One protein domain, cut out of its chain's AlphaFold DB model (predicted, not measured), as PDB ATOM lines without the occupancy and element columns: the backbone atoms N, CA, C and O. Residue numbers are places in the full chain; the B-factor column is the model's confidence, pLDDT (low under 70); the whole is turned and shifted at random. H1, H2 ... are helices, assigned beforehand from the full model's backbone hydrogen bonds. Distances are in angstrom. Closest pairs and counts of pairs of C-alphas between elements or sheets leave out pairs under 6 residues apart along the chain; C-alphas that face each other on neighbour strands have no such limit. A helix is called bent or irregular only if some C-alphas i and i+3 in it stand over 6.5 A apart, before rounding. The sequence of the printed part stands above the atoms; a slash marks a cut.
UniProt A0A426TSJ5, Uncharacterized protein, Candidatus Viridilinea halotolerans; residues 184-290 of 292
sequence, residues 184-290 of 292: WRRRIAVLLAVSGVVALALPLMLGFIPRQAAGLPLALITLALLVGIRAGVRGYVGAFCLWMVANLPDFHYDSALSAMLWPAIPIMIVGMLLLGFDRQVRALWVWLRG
ATOM      1  N   TRP A 184    -134.241 135.352  97.980       78.31
ATOM      2  CA  TRP A 184    -135.531 135.944  97.592       78.31
ATOM      3  C   TRP A 184    -136.743 135.120  98.036       78.31
ATOM      4  O   TRP A 184    -137.743 135.688  98.468       78.31
ATOM      5  N   ARG A 185    -136.646 133.787  98.013       74.06
ATOM      6  CA  ARG A 185    -137.745 132.901  98.434       74.06
ATOM      7  C   ARG A 185    -138.078 133.067  99.911       74.06
ATOM      8  O   ARG A 185    -139.250 133.136 100.267       74.06
ATOM      9  N   ARG A 186    -137.054 133.217 100.757       76.94
ATOM     10  CA  ARG A 186    -137.233 133.522 102.181       76.94
ATOM     11  C   ARG A 186    -137.964 134.845 102.376       76.94
ATOM     12  O   ARG A 186    -138.859 134.915 103.205       76.94
ATOM     13  N   ARG A 187    -137.615 135.879 101.604       79.44
ATOM     14  CA  ARG A 187    -138.267 137.196 101.695       79.44
ATOM     15  C   ARG A 187    -139.749 137.116 101.336       79.44
ATOM     16  O   ARG A 187    -140.563 137.649 102.074       79.44
ATOM     17  N   ILE A 188    -140.093 136.404 100.262       81.12
ATOM     18  CA  ILE A 188    -141.489 136.213  99.842       81.12
ATOM     19  C   ILE A 188    -142.269 135.425 100.901       81.12
ATOM     20  O   ILE A 188    -143.340 135.862 101.308       81.12
ATOM     21  N   ALA A 189    -141.718 134.314 101.400       79.88
ATOM     22  CA  ALA A 189    -142.360 133.521 102.449       79.88
ATOM     23  C   ALA A 189    -142.574 134.334 103.739       79.88
ATOM     24  O   ALA A 189    -143.649 134.288 104.327       79.88
ATOM     25  N   VAL A 190    -141.583 135.132 104.150       78.94
ATOM     26  CA  VAL A 190    -141.697 136.009 105.326       78.94
ATOM     27  C   VAL A 190    -142.740 137.104 105.104       78.94
ATOM     28  O   VAL A 190    -143.565 137.316 105.983       78.94
ATOM     29  N   LEU A 191    -142.755 137.768 103.944       84.56
ATOM     30  CA  LEU A 191    -143.754 138.797 103.631       84.56
ATOM     31  C   LEU A 191    -145.176 138.227 103.642       84.56
ATOM     32  O   LEU A 191    -146.062 138.822 104.251       84.56
ATOM     33  N   LEU A 192    -145.381 137.055 103.036       83.12
ATOM     34  CA  LEU A 192    -146.667 136.359 103.050       83.12
ATOM     35  C   LEU A 192    -147.092 136.000 104.480       83.12
ATOM     36  O   LEU A 192    -148.212 136.313 104.876       83.12
ATOM     37  N   ALA A 193    -146.186 135.440 105.286       82.19
ATOM     38  CA  ALA A 193    -146.475 135.092 106.675       82.19
ATOM     39  C   ALA A 193    -146.835 136.328 107.514       82.19
ATOM     40  O   ALA A 193    -147.849 136.324 108.208       82.19
ATOM     41  N   VAL A 194    -146.050 137.403 107.410       84.25
ATOM     42  CA  VAL A 194    -146.306 138.663 108.124       84.25
ATOM     43  C   VAL A 194    -147.639 139.263 107.689       84.25
ATOM     44  O   VAL A 194    -148.435 139.639 108.543       84.25
ATOM     45  N   SER A 195    -147.930 139.294 106.386       82.75
ATOM     46  CA  SER A 195    -149.205 139.812 105.877       82.75
ATOM     47  C   SER A 195    -150.408 139.012 106.388       82.75
ATOM     48  O   SER A 195    -151.398 139.607 106.806       82.75
ATOM     49  N   GLY A 196    -150.303 137.679 106.448       79.12
ATOM     50  CA  GLY A 196    -151.345 136.814 106.999       79.12
ATOM     51  C   GLY A 196    -151.558 137.020 108.499       79.12
ATOM     52  O   GLY A 196    -152.698 137.114 108.946       79.12
ATOM     53  N   VAL A 197    -150.477 137.167 109.273       81.56
ATOM     54  CA  VAL A 197    -150.547 137.449 110.718       81.56
ATOM     55  C   VAL A 197    -151.149 138.828 110.987       81.56
ATOM     56  O   VAL A 197    -152.019 138.947 111.844       81.56
ATOM     57  N   VAL A 198    -150.744 139.858 110.243       83.31
ATOM     58  CA  VAL A 198    -151.305 141.213 110.374       83.31
ATOM     59  C   VAL A 198    -152.791 141.218 110.017       83.31
ATOM     60  O   VAL A 198    -153.586 141.785 110.761       83.31
ATOM     61  N   ALA A 199    -153.188 140.538 108.938       80.19
ATOM     62  CA  ALA A 199    -154.591 140.415 108.549       80.19
ATOM     63  C   ALA A 199    -155.445 139.667 109.594       80.19
ATOM     64  O   ALA A 199    -156.637 139.938 109.706       80.19
ATOM     65  N   LEU A 200    -154.845 138.764 110.380       77.25
ATOM     66  CA  LEU A 200    -155.490 138.099 111.519       77.25
ATOM     67  C   LEU A 200    -155.546 138.982 112.773       77.25
ATOM     68  O   LEU A 200    -156.560 139.003 113.465       77.25
ATOM     69  N   ALA A 201    -154.464 139.697 113.081       77.69
ATOM     70  CA  ALA A 201    -154.317 140.453 114.324       77.69
ATOM     71  C   ALA A 201    -155.017 141.821 114.291       77.69
ATOM     72  O   ALA A 201    -155.527 142.270 115.315       77.69
ATOM     73  N   LEU A 202    -155.064 142.485 113.132       80.69
ATOM     74  CA  LEU A 202    -155.622 143.833 112.995       80.69
ATOM     75  C   LEU A 202    -157.122 143.911 113.357       80.69
ATOM     76  O   LEU A 202    -157.480 144.798 114.131       80.69
ATOM     77  N   PRO A 203    -158.004 142.998 112.896       74.00
ATOM     78  CA  PRO A 203    -159.418 143.019 113.280       74.00
ATOM     79  C   PRO A 203    -159.617 142.780 114.780       74.00
ATOM     80  O   PRO A 203    -160.441 143.448 115.401       74.00
ATOM     81  N   LEU A 204    -158.814 141.885 115.369       75.94
ATOM     82  CA  LEU A 204    -158.846 141.579 116.802       75.94
ATOM     83  C   LEU A 204    -158.444 142.796 117.646       75.94
ATOM     84  O   LEU A 204    -159.110 143.100 118.631       75.94
ATOM     85  N   MET A 205    -157.404 143.525 117.231       77.50
ATOM     86  CA  MET A 205    -156.961 144.760 117.894       77.50
ATOM     87  C   MET A 205    -157.987 145.896 117.778       77.50
ATOM     88  O   MET A 205    -158.069 146.740 118.665       77.50
ATOM     89  N   LEU A 206    -158.786 145.906 116.709       81.38
ATOM     90  CA  LEU A 206    -159.867 146.871 116.488       81.38
ATOM     91  C   LEU A 206    -161.205 146.445 117.127       81.38
ATOM     92  O   LEU A 206    -162.201 147.144 116.962       81.38
ATOM     93  N   GLY A 207    -161.248 145.316 117.846       73.00
ATOM     94  CA  GLY A 207    -162.448 144.826 118.535       73.00
ATOM     95  C   GLY A 207    -163.496 144.168 117.627       73.00
ATOM     96  O   GLY A 207    -164.619 143.924 118.067       73.00
ATOM     97  N   PHE A 208    -163.155 143.856 116.373       71.69
ATOM     98  CA  PHE A 208    -164.048 143.167 115.443       71.69
ATOM     99  C   PHE A 208    -163.842 141.651 115.517       71.69
ATOM    100  O   PHE A 208    -162.779 141.139 115.166       71.69
ATOM    101  N   ILE A 209    -164.885 140.916 115.913       63.50
ATOM    102  CA  ILE A 209    -164.918 139.451 115.808       63.50
ATOM    103  C   ILE A 209    -165.385 139.099 114.387       63.50
ATOM    104  O   ILE A 209    -166.533 139.398 114.036       63.50
ATOM    105  N   PRO A 210    -164.531 138.506 113.534       60.97
ATOM    106  CA  PRO A 210    -164.922 138.167 112.174       60.97
ATOM    107  C   PRO A 210    -166.006 137.082 112.182       60.97
ATOM    108  O   PRO A 210    -165.864 136.048 112.827       60.97
ATOM    109  N   ARG A 211    -167.091 137.316 111.431       58.88
ATOM    110  CA  ARG A 211    -168.191 136.349 111.250       58.88
ATOM    111  C   ARG A 211    -167.821 135.162 110.351       58.88
ATOM    112  O   ARG A 211    -168.512 134.153 110.383       58.88
ATOM    113  N   GLN A 212    -166.756 135.284 109.558       58.88
ATOM    114  CA  GLN A 212    -166.255 134.229 108.673       58.88
ATOM    115  C   GLN A 212    -164.903 133.709 109.159       58.88
ATOM    116  O   GLN A 212    -164.062 134.470 109.645       58.88
ATOM    117  N   ALA A 213    -164.687 132.407 108.986       56.41
ATOM    118  CA  ALA A 213    -163.449 131.733 109.339       56.41
ATOM    119  C   ALA A 213    -162.291 132.228 108.458       56.41
ATOM    120  O   ALA A 213    -162.145 131.781 107.334       56.41
ATOM    121  N   ALA A 214    -161.498 133.180 108.965       62.12
ATOM    122  CA  ALA A 214    -160.099 133.499 108.626       62.12
ATOM    123  C   ALA A 214    -159.580 133.162 107.197       62.12
ATOM    124  O   ALA A 214    -158.431 132.748 107.046       62.12
ATOM    125  N   GLY A 215    -160.373 133.354 106.139       70.06
ATOM    126  CA  GLY A 215    -160.103 132.773 104.819       70.06
ATOM    127  C   GLY A 215    -158.833 133.301 104.162       70.06
ATOM    128  O   GLY A 215    -157.907 132.551 103.854       70.06
ATOM    129  N   LEU A 216    -158.758 134.617 103.995       72.31
ATOM    130  CA  LEU A 216    -157.599 135.298 103.424       72.31
ATOM    131  C   LEU A 216    -156.327 135.197 104.293       72.31
ATOM    132  O   LEU A 216    -155.279 134.845 103.748       72.31
ATOM    133  N   PRO A 217    -156.357 135.441 105.618       75.69
ATOM    134  CA  PRO A 217    -155.146 135.317 106.427       75.69
ATOM    135  C   PRO A 217    -154.612 133.879 106.477       75.69
ATOM    136  O   PRO A 217    -153.398 133.677 106.422       75.69
ATOM    137  N   LEU A 218    -155.487 132.869 106.490       76.44
ATOM    138  CA  LEU A 218    -155.077 131.464 106.447       76.44
ATOM    139  C   LEU A 218    -154.516 131.068 105.069       76.44
ATOM    140  O   LEU A 218    -153.532 130.327 105.008       76.44
ATOM    141  N   ALA A 219    -155.052 131.610 103.968       78.94
ATOM    142  CA  ALA A 219    -154.449 131.476 102.632       78.94
ATOM    143  C   ALA A 219    -153.022 132.037 102.586       78.94
ATOM    144  O   ALA A 219    -152.118 131.395 102.058       78.94
ATOM    145  N   LEU A 220    -152.795 133.219 103.162       79.25
ATOM    146  CA  LEU A 220    -151.475 133.856 103.156       79.25
ATOM    147  C   LEU A 220    -150.448 133.056 103.967       79.25
ATOM    148  O   LEU A 220    -149.318 132.867 103.514       79.25
ATOM    149  N   ILE A 221    -150.846 132.524 105.125       76.62
ATOM    150  CA  ILE A 221    -149.978 131.689 105.970       76.62
ATOM    151  C   ILE A 221    -149.680 130.339 105.297       76.62
ATOM    152  O   ILE A 221    -148.535 129.884 105.298       76.62
ATOM    153  N   THR A 222    -150.678 129.702 104.681       79.50
ATOM    154  CA  THR A 222    -150.480 128.432 103.958       79.50
ATOM    155  C   THR A 222    -149.609 128.617 102.715       79.50
ATOM    156  O   THR A 222    -148.683 127.836 102.502       79.50
ATOM    157  N   LEU A 223    -149.801 129.693 101.948       78.56
ATOM    158  CA  LEU A 223    -148.922 130.057 100.832       78.56
ATOM    159  C   LEU A 223    -147.490 130.339 101.289       78.56
ATOM    160  O   LEU A 223    -146.550 129.863 100.655       78.56
ATOM    161  N   ALA A 224    -147.303 131.056 102.400       77.00
ATOM    162  CA  ALA A 224    -145.982 131.299 102.974       77.00
ATOM    163  C   ALA A 224    -145.238 129.987 103.270       77.00
ATOM    164  O   ALA A 224    -144.060 129.848 102.930       77.00
ATOM    165  N   LEU A 225    -145.945 129.011 103.849       78.06
ATOM    166  CA  LEU A 225    -145.407 127.686 104.140       78.06
ATOM    167  C   LEU A 225    -145.028 126.942 102.850       78.06
ATOM    168  O   LEU A 225    -143.908 126.449 102.738       78.06
ATOM    169  N   LEU A 226    -145.922 126.899 101.857       78.81
ATOM    170  CA  LEU A 226    -145.714 126.176 100.592       78.81
ATOM    171  C   LEU A 226    -144.575 126.762  99.754       78.81
ATOM    172  O   LEU A 226    -143.752 126.020  99.212       78.81
ATOM    173  N   VAL A 227    -144.500 128.093  99.680       78.44
ATOM    174  CA  VAL A 227    -143.399 128.816  99.029       78.44
ATOM    175  C   VAL A 227    -142.092 128.567  99.779       78.44
ATOM    176  O   VAL A 227    -141.054 128.357  99.150       78.44
ATOM    177  N   GLY A 228    -142.146 128.532 101.115       72.69
ATOM    178  CA  GLY A 228    -141.007 128.228 101.974       72.69
ATOM    179  C   GLY A 228    -140.439 126.825 101.754       72.69
ATOM    180  O   GLY A 228    -139.223 126.677 101.668       72.69
ATOM    181  N   ILE A 229    -141.298 125.813 101.599       72.88
ATOM    182  CA  ILE A 229    -140.877 124.417 101.390       72.88
ATOM    183  C   ILE A 229    -140.702 124.025  99.921       72.88
ATOM    184  O   ILE A 229    -140.362 122.881  99.639       72.88
ATOM    185  N   ARG A 230    -140.943 124.940  98.972       80.19
ATOM    186  CA  ARG A 230    -140.952 124.639  97.530       80.19
ATOM    187  C   ARG A 230    -141.880 123.457  97.205       80.19
ATOM    188  O   ARG A 230    -141.495 122.541  96.477       80.19
ATOM    189  N   ALA A 231    -143.088 123.477  97.763       73.75
ATOM    190  CA  ALA A 231    -144.076 122.426  97.546       73.75
ATOM    191  C   ALA A 231    -144.301 122.182  96.043       73.75
ATOM    192  O   ALA A 231    -144.288 123.118  95.238       73.75
ATOM    193  N   GLY A 232    -144.488 120.921  95.653       75.31
ATOM    194  CA  GLY A 232    -144.873 120.579  94.291       75.31
ATOM    195  C   GLY A 232    -146.343 120.900  94.031       75.31
ATOM    196  O   GLY A 232    -147.091 121.290  94.928       75.31
ATOM    197  N   VAL A 233    -146.793 120.674  92.793       80.88
ATOM    198  CA  VAL A 233    -148.202 120.869  92.395       80.88
ATOM    199  C   VAL A 233    -149.153 120.113  93.331       80.88
ATOM    200  O   VAL A 233    -150.189 120.640  93.716       80.88
ATOM    201  N   ARG A 234    -148.766 118.911  93.777       79.81
ATOM    202  CA  ARG A 234    -149.547 118.107  94.731       79.81
ATOM    203  C   ARG A 234    -149.688 118.792  96.092       79.81
ATOM    204  O   ARG A 234    -150.791 118.819  96.625       79.81
ATOM    205  N   GLY A 235    -148.618 119.388  96.623       78.62
ATOM    206  CA  GLY A 235    -148.678 120.163  97.861       78.62
ATOM    207  C   GLY A 235    -149.558 121.413  97.751       78.62
ATOM    208  O   GLY A 235    -150.330 121.687  98.665       78.62
ATOM    209  N   TYR A 236    -149.517 122.123  96.616       80.88
ATOM    210  CA  TYR A 236    -150.409 123.264  96.364       80.88
ATOM    211  C   TYR A 236    -151.880 122.852  96.278       80.88
ATOM    212  O   TYR A 236    -152.718 123.466  96.933       80.88
ATOM    213  N   VAL A 237    -152.196 121.794  95.525       83.69
ATOM    214  CA  VAL A 237    -153.575 121.291  95.408       83.69
ATOM    215  C   VAL A 237    -154.072 120.767  96.758       83.69
ATOM    216  O   VAL A 237    -155.191 121.075  97.153       83.69
ATOM    217  N   GLY A 238    -153.237 120.049  97.515       80.62
ATOM    218  CA  GLY A 238    -153.609 119.550  98.839       80.62
ATOM    219  C   GLY A 238    -153.887 120.665  99.853       80.62
ATOM    220  O   GLY A 238    -154.879 120.614 100.579       80.62
ATOM    221  N   ALA A 239    -153.060 121.713  99.868       81.56
ATOM    222  CA  ALA A 239    -153.294 122.887 100.704       81.56
ATOM    223  C   ALA A 239    -154.515 123.702 100.255       81.56
ATOM    224  O   ALA A 239    -155.245 124.210 101.101       81.56
ATOM    225  N   PHE A 240    -154.772 123.783  98.947       81.31
ATOM    226  CA  PHE A 240    -155.990 124.388  98.414       81.31
ATOM    227  C   PHE A 240    -157.241 123.635  98.879       81.31
ATOM    228  O   PHE A 240    -158.198 124.272  99.306       81.31
ATOM    229  N   CYS A 241    -157.225 122.296  98.892       81.44
ATOM    230  CA  CYS A 241    -158.323 121.500  99.445       81.44
ATOM    231  C   CYS A 241    -158.582 121.833 100.924       81.44
ATOM    232  O   CYS A 241    -159.729 122.048 101.304       81.44
ATOM    233  N   LEU A 242    -157.533 121.931 101.750       77.00
ATOM    234  CA  LEU A 242    -157.679 122.304 103.164       77.00
ATOM    235  C   LEU A 242    -158.187 123.738 103.347       77.00
ATOM    236  O   LEU A 242    -159.035 123.991 104.199       77.00
ATOM    237  N   TRP A 243    -157.693 124.673 102.535       80.62
ATOM    238  CA  TRP A 243    -158.164 126.053 102.544       80.62
ATOM    239  C   TRP A 243    -159.638 126.152 102.137       80.62
ATOM    240  O   TRP A 243    -160.408 126.868 102.772       80.62
ATOM    241  N   MET A 244    -160.050 125.396 101.119       77.69
ATOM    242  CA  MET A 244    -161.422 125.383 100.622       77.69
ATOM    243  C   MET A 244    -162.405 124.896 101.689       77.69
ATOM    244  O   MET A 244    -163.466 125.493 101.829       77.69
ATOM    245  N   VAL A 245    -162.036 123.890 102.493       75.56
ATOM    246  CA  VAL A 245    -162.861 123.414 103.623       75.56
ATOM    247  C   VAL A 245    -163.164 124.541 104.610       75.56
ATOM    248  O   VAL A 245    -164.310 124.701 105.017       75.56
ATOM    249  N   ALA A 246    -162.162 125.357 104.945       70.19
ATOM    250  CA  ALA A 246    -162.327 126.485 105.860       70.19
ATOM    251  C   ALA A 246    -163.177 127.635 105.283       70.19
ATOM    252  O   ALA A 246    -163.587 128.514 106.034       70.19
ATOM    253  N   ASN A 247    -163.438 127.639 103.970       73.25
ATOM    254  CA  ASN A 247    -164.204 128.673 103.265       73.25
ATOM    255  C   ASN A 247    -165.511 128.136 102.655       73.25
ATOM    256  O   ASN A 247    -166.108 128.799 101.805       73.25
ATOM    257  N   LEU A 248    -165.960 126.939 103.050       74.00
ATOM    258  CA  LEU A 248    -167.243 126.413 102.595       74.00
ATOM    259  C   LEU A 248    -168.396 127.293 103.117       74.00
ATOM    260  O   LEU A 248    -168.373 127.700 104.280       74.00
ATOM    261  N   PRO A 249    -169.424 127.565 102.288       65.94
ATOM    262  CA  PRO A 249    -170.533 128.453 102.642       65.94
ATOM    263  C   PRO A 249    -171.350 127.947 103.836       65.94
ATOM    264  O   PRO A 249    -171.932 128.749 104.556       65.94
ATOM    265  N   ASP A 250    -171.337 126.640 104.096       65.00
ATOM    266  CA  ASP A 250    -172.034 126.022 105.225       65.00
ATOM    267  C   ASP A 250    -171.139 125.856 106.464       65.00
ATOM    268  O   ASP A 250    -171.590 125.342 107.478       65.00
ATOM    269  N   PHE A 251    -169.878 126.308 106.444       62.09
ATOM    270  CA  PHE A 251    -168.953 126.193 107.581       62.09
ATOM    271  C   PHE A 251    -169.112 127.363 108.569       62.09
ATOM    272  O   PHE A 251    -168.172 128.102 108.865       62.09
ATOM    273  N   HIS A 252    -170.337 127.543 109.066       65.31
ATOM    274  CA  HIS A 252    -170.708 128.558 110.057       65.31
ATOM    275  C   HIS A 252    -171.165 127.895 111.360       65.31
ATOM    276  O   HIS A 252    -171.708 126.792 111.343       65.31
ATOM    277  N   TYR A 253    -170.990 128.583 112.491       62.56
ATOM    278  CA  TYR A 253    -171.359 128.054 113.812       62.56
ATOM    279  C   TYR A 253    -172.871 127.772 113.960       62.56
ATOM    280  O   TYR A 253    -173.249 126.965 114.802       62.56
ATOM    281  N   ASP A 254    -173.706 128.391 113.116       63.03
ATOM    282  CA  ASP A 254    -175.170 128.236 113.078       63.03
ATOM    283  C   ASP A 254    -175.663 127.129 112.119       63.03
ATOM    284  O   ASP A 254    -176.866 126.916 111.967       63.03
ATOM    285  N   SER A 255    -174.758 126.424 111.434       65.38
ATOM    286  CA  SER A 255    -175.113 125.401 110.441       65.38
ATOM    287  C   SER A 255    -175.415 124.035 111.071       65.38
ATOM    288  O   SER A 255    -174.866 123.654 112.107       65.38
ATOM    289  N   ALA A 256    -176.291 123.254 110.429       73.38
ATOM    290  CA  ALA A 256    -176.545 121.878 110.842       73.38
ATOM    291  C   ALA A 256    -175.263 121.037 110.709       73.38
ATOM    292  O   ALA A 256    -174.613 121.032 109.665       73.38
ATOM    293  N   LEU A 257    -174.937 120.268 111.749       67.06
ATOM    294  CA  LEU A 257    -173.695 119.493 111.868       67.06
ATOM    295  C   LEU A 257    -173.448 118.560 110.659       67.06
ATOM    296  O   LEU A 257    -172.314 118.383 110.222       67.06
ATOM    297  N   SER A 258    -174.511 118.012 110.061       67.94
ATOM    298  CA  SER A 258    -174.441 117.195 108.841       67.94
ATOM    299  C   SER A 258    -174.062 117.991 107.586       67.94
ATOM    300  O   SER A 258    -173.271 117.498 106.786       67.94
ATOM    301  N   ALA A 259    -174.572 119.217 107.433       64.62
ATOM    302  CA  ALA A 259    -174.234 120.126 106.333       64.62
ATOM    303  C   ALA A 259    -172.822 120.720 106.486       64.62
ATOM    304  O   ALA A 259    -172.147 120.999 105.502       64.62
ATOM    305  N   MET A 260    -172.338 120.845 107.725       62.12
ATOM    306  CA  MET A 260    -170.976 121.296 108.016       62.12
ATOM    307  C   MET A 260    -169.923 120.214 107.713       62.12
ATOM    308  O   MET A 260    -168.851 120.510 107.185       62.12
ATOM    309  N   LEU A 261    -170.205 118.948 108.051       67.88
ATOM    310  CA  LEU A 261    -169.262 117.830 107.885       67.88
ATOM    311  C   LEU A 261    -169.235 117.261 106.460       67.88
ATOM    312  O   LEU A 261    -168.201 116.754 106.011       67.88
ATOM    313  N   TRP A 262    -170.348 117.358 105.734       71.69
ATOM    314  CA  TRP A 262    -170.473 116.934 104.344       71.69
ATOM    315  C   TRP A 262    -170.691 118.171 103.468       71.69
ATOM    316  O   TRP A 262    -171.779 118.735 103.535       71.69
ATOM    317  N   PRO A 263    -169.706 118.639 102.669       74.50
ATOM    318  CA  PRO A 263    -168.621 117.893 102.007       74.50
ATOM    319  C   PRO A 263    -167.209 118.055 102.615       74.50
ATOM    320  O   PRO A 263    -166.225 117.621 102.008       74.50
ATOM    321  N   ALA A 264    -167.074 118.678 103.788       76.25
ATOM    322  CA  ALA A 264    -165.780 119.023 104.385       76.25
ATOM    323  C   ALA A 264    -164.839 117.820 104.607       76.25
ATOM    324  O   ALA A 264    -163.653 117.891 104.274       76.25
ATOM    325  N   ILE A 265    -165.355 116.701 105.135       80.62
ATOM    326  CA  ILE A 265    -164.549 115.512 105.464       80.62
ATOM    327  C   ILE A 265    -163.872 114.903 104.217       80.62
ATOM    328  O   ILE A 265    -162.646 114.753 104.240       80.62
ATOM    329  N   PRO A 266    -164.592 114.579 103.119       83.12
ATOM    330  CA  PRO A 266    -163.968 114.064 101.898       83.12
ATOM    331  C   PRO A 266    -162.854 114.965 101.353       83.12
ATOM    332  O   PRO A 266    -161.773 114.484 101.010       83.12
ATOM    333  N   ILE A 267    -163.095 116.278 101.307       82.25
ATOM    334  CA  ILE A 267    -162.138 117.257 100.774       82.25
ATOM    335  C   ILE A 267    -160.890 117.321 101.662       82.25
ATOM    336  O   ILE A 267    -159.767 117.364 101.154       82.25
ATOM    337  N   MET A 268    -161.064 117.273 102.984       80.25
ATOM    338  CA  MET A 268    -159.963 117.255 103.943       80.25
ATOM    339  C   MET A 268    -159.109 115.985 103.822       80.25
ATOM    340  O   MET A 268    -157.882 116.079 103.828       80.25
ATOM    341  N   ILE A 269    -159.732 114.811 103.650       83.94
ATOM    342  CA  ILE A 269    -159.022 113.537 103.443       83.94
ATOM    343  C   ILE A 269    -158.178 113.600 102.166       83.94
ATOM    344  O   ILE A 269    -156.988 113.279 102.192       83.94
ATOM    345  N   VAL A 270    -158.760 114.067 101.057       84.44
ATOM    346  CA  VAL A 270    -158.037 114.236  99.786       84.44
ATOM    347  C   VAL A 270    -156.897 115.245  99.938       84.44
ATOM    348  O   VAL A 270    -155.777 114.975  99.501       84.44
ATOM    349  N   GLY A 271    -157.139 116.370 100.617       82.69
ATOM    350  CA  GLY A 271    -156.124 117.387 100.889       82.69
ATOM    351  C   GLY A 271    -154.937 116.845 101.687       82.69
ATOM    352  O   GLY A 271    -153.782 117.046 101.303       82.69
ATOM    353  N   MET A 272    -155.210 116.088 102.754       82.94
ATOM    354  CA  MET A 272    -154.176 115.440 103.565       82.94
ATOM    355  C   MET A 272    -153.397 114.373 102.792       82.94
ATOM    356  O   MET A 272    -152.172 114.318 102.912       82.94
ATOM    357  N   LEU A 273    -154.065 113.562 101.966       85.56
ATOM    358  CA  LEU A 273    -153.394 112.574 101.119       85.56
ATOM    359  C   LEU A 273    -152.447 113.250 100.123       85.56
ATOM    360  O   LEU A 273    -151.285 112.858 100.012       85.56
ATOM    361  N   LEU A 274    -152.901 114.302  99.438       83.19
ATOM    362  CA  LEU A 274    -152.085 115.046  98.474       83.19
ATOM    363  C   LEU A 274    -150.854 115.694  99.121       83.19
ATOM    364  O   LEU A 274    -149.761 115.620  98.554       83.19
ATOM    365  N   LEU A 275    -151.007 116.255 100.324       80.38
ATOM    366  CA  LEU A 275    -149.889 116.768 101.119       80.38
ATOM    367  C   LEU A 275    -148.934 115.649 101.554       80.38
ATOM    368  O   LEU A 275    -147.719 115.823 101.492       80.38
ATOM    369  N   GLY A 276    -149.461 114.484 101.938       77.00
ATOM    370  CA  GLY A 276    -148.667 113.311 102.305       77.00
ATOM    371  C   GLY A 276    -147.870 112.720 101.138       77.00
ATOM    372  O   GLY A 276    -146.769 112.210 101.341       77.00
ATOM    373  N   PHE A 277    -148.375 112.819  99.908       80.19
ATOM    374  CA  PHE A 277    -147.654 112.380  98.711       80.19
ATOM    375  C   PHE A 277    -146.625 113.399  98.208       80.19
ATOM    376  O   PHE A 277    -145.719 113.024  97.450       80.19
ATOM    377  N   ASP A 278    -146.713 114.662  98.627       79.06
ATOM    378  CA  ASP A 278    -145.733 115.676  98.260       79.06
ATOM    379  C   ASP A 278    -144.367 115.372  98.897       79.06
ATOM    380  O   ASP A 278    -144.226 115.051 100.081       79.06
ATOM    381  N   ARG A 279    -143.325 115.394  98.064       73.38
ATOM    382  CA  ARG A 279    -141.972 115.000  98.469       73.38
ATOM    383  C   ARG A 279    -141.348 116.013  99.432       73.38
ATOM    384  O   ARG A 279    -140.687 115.602 100.380       73.38
ATOM    385  N   GLN A 280    -141.588 117.306  99.222       75.50
ATOM    386  CA  GLN A 280    -141.002 118.369 100.037       75.50
ATOM    387  C   GLN A 280    -141.727 118.519 101.376       75.50
ATOM    388  O   GLN A 280    -141.092 118.735 102.407       75.50
ATOM    389  N   VAL A 281    -143.046 118.298 101.391       71.75
ATOM    390  CA  VAL A 281    -143.831 118.223 102.633       71.75
ATOM    391  C   VAL A 281    -143.346 117.064 103.507       71.75
ATOM    392  O   VAL A 281    -143.127 117.243 104.705       71.75
ATOM    393  N   ARG A 282    -143.099 115.883 102.926       75.00
ATOM    394  CA  ARG A 282    -142.516 114.752 103.666       75.00
ATOM    395  C   ARG A 282    -141.118 115.057 104.202       75.00
ATOM    396  O   ARG A 282    -140.847 114.732 105.356       75.00
ATOM    397  N   ALA A 283    -140.262 115.702 103.410       71.75
ATOM    398  CA  ALA A 283    -138.926 116.109 103.847       71.75
ATOM    399  C   ALA A 283    -138.979 117.085 105.039       71.75
ATOM    400  O   ALA A 283    -138.252 116.890 106.013       71.75
ATOM    401  N   LEU A 284    -139.894 118.067 105.020       73.62
ATOM    402  CA  LEU A 284    -140.158 118.955 106.161       73.62
ATOM    403  C   LEU A 284    -140.579 118.158 107.405       73.62
ATOM    404  O   LEU A 284    -140.066 118.395 108.495       73.62
ATOM    405  N   TRP A 285    -141.506 117.209 107.260       75.06
ATOM    406  CA  TRP A 285    -141.985 116.394 108.379       75.06
ATOM    407  C   TRP A 285    -140.892 115.518 108.992       75.06
ATOM    408  O   TRP A 285    -140.853 115.363 110.212       75.06
ATOM    409  N   VAL A 286    -140.013 114.942 108.171       74.75
ATOM    410  CA  VAL A 286    -138.854 114.173 108.649       74.75
ATOM    411  C   VAL A 286    -137.878 115.086 109.392       74.75
ATOM    412  O   VAL A 286    -137.450 114.741 110.491       74.75
ATOM    413  N   TRP A 287    -137.613 116.278 108.848       73.75
ATOM    414  CA  TRP A 287    -136.770 117.295 109.477       73.75
ATOM    415  C   TRP A 287    -137.321 117.761 110.837       73.75
ATOM    416  O   TRP A 287    -136.583 117.784 111.820       73.75
ATOM    417  N   LEU A 288    -138.629 118.037 110.933       72.12
ATOM    418  CA  LEU A 288    -139.303 118.423 112.184       72.12
ATOM    419  C   LEU A 288    -139.269 117.324 113.252       72.12
ATOM    420  O   LEU A 288    -139.198 117.623 114.439       72.12
ATOM    421  N   ARG A 289    -139.313 116.047 112.850       76.56
ATOM    422  CA  ARG A 289    -139.258 114.909 113.785       76.56
ATOM    423  C   ARG A 289    -137.860 114.641 114.343       76.56
ATOM    424  O   ARG A 289    -137.704 113.693 115.106       76.56
ATOM    425  N   GLY A 290    -136.847 115.423 113.962       57.22
ATOM    426  CA  GLY A 290    -135.500 115.315 114.522       57.22
ATOM    427  C   GLY A 290    -134.786 113.993 114.220       57.22
ATOM    428  O   GLY A 290    -133.751 113.720 114.823       57.22
TER     429      GLY A 290
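Overview. This is residues 184 to 290 of the 292 residues of an uncharacterized protein of Candidatus Viridilinea halotolerans (UniProt A0A426TSJ5). Four helices, H1, H2, H3 and H5, lie side by side in one layer, in that order, each running opposite to the one beside it. H6 turns off crosswise at the end of this layer where H2 and H5 end, and the short H4 lies near the other end, just before H5. The printed part has 107 residues with six named helices, H1 to H6 in order along the chain, and no named strand, so its class is all helix. It is only just compact, close to loose, with a radius of gyration of the C-alphas of 15.4 A and spans of 40 by 35 by 25 A.

Arrangement. Begin with H1, residues 184 to 205, which forms a helical hairpin with H2, residues 215 to 229: they touch, with the C-alphas of Gly 196 and Pro 217 closest at 4.1 A, and run opposite ways at a shallow tilt of 23 degrees. H2 and H3, residues 233 to 246, form the next helical hairpin; their closest C-alphas, Ala 219 and Trp 243, are 6.6 A apart, and the shallow tilt is 21 degrees. Pass H4, residues 257 to 261, which touches no helix and meets H5, residues 264 to 277, only through their link. H5 touches H3, opposite ways at a shallow tilt of 24 degrees, with the C-alphas of Gly 238 and Gly 271 closest at 3.9 A. The packing is mostly aligned: 3 of 4 touching pairs stand at a shallow tilt. H6, residues 279 to 288, only just touches H2, through residue 229 alone, with 3 pairs of C-alphas within 8 A; Ile 229 and Gln 280 are closest at 6.2 A, and the lines are about perpendicular at 88 degrees. H1 and H3 are apart, as are H2 and H5. Every O i to N i+4 pair is within hydrogen-bond range in H2, H3, H4, H5 and H6; in H1 16 of 18 are.

Along the chain. Find C-alpha 184 at (-135.531, 135.944, 97.592); from there H1 runs 30.8 A to C-alpha 205. It is irregular, but only just: C-alphas 200 and 203 are 6.54 A apart. H2 then covers 21.2 A, H3 20.3 A, H4 6.2 A and H5 20.1 A, beginning at C-alpha 264 at (-165.780, 119.023, 104.385). H6 runs 14.4 A to C-alpha 288 at (-139.303, 118.423, 112.184).

Size, cuts and confidence. Look for the two C-alphas farthest apart at Trp 184 and Ala 256, 45.3 A. The printed part has no cut and no long link. Residues 202 to 209, of which 202 to 205 belong to H1, stand free. The mean pLDDT of the printed part is 75.3; residues 209 to 214, 249 to 255, 257 to 261 and 290 are under 70.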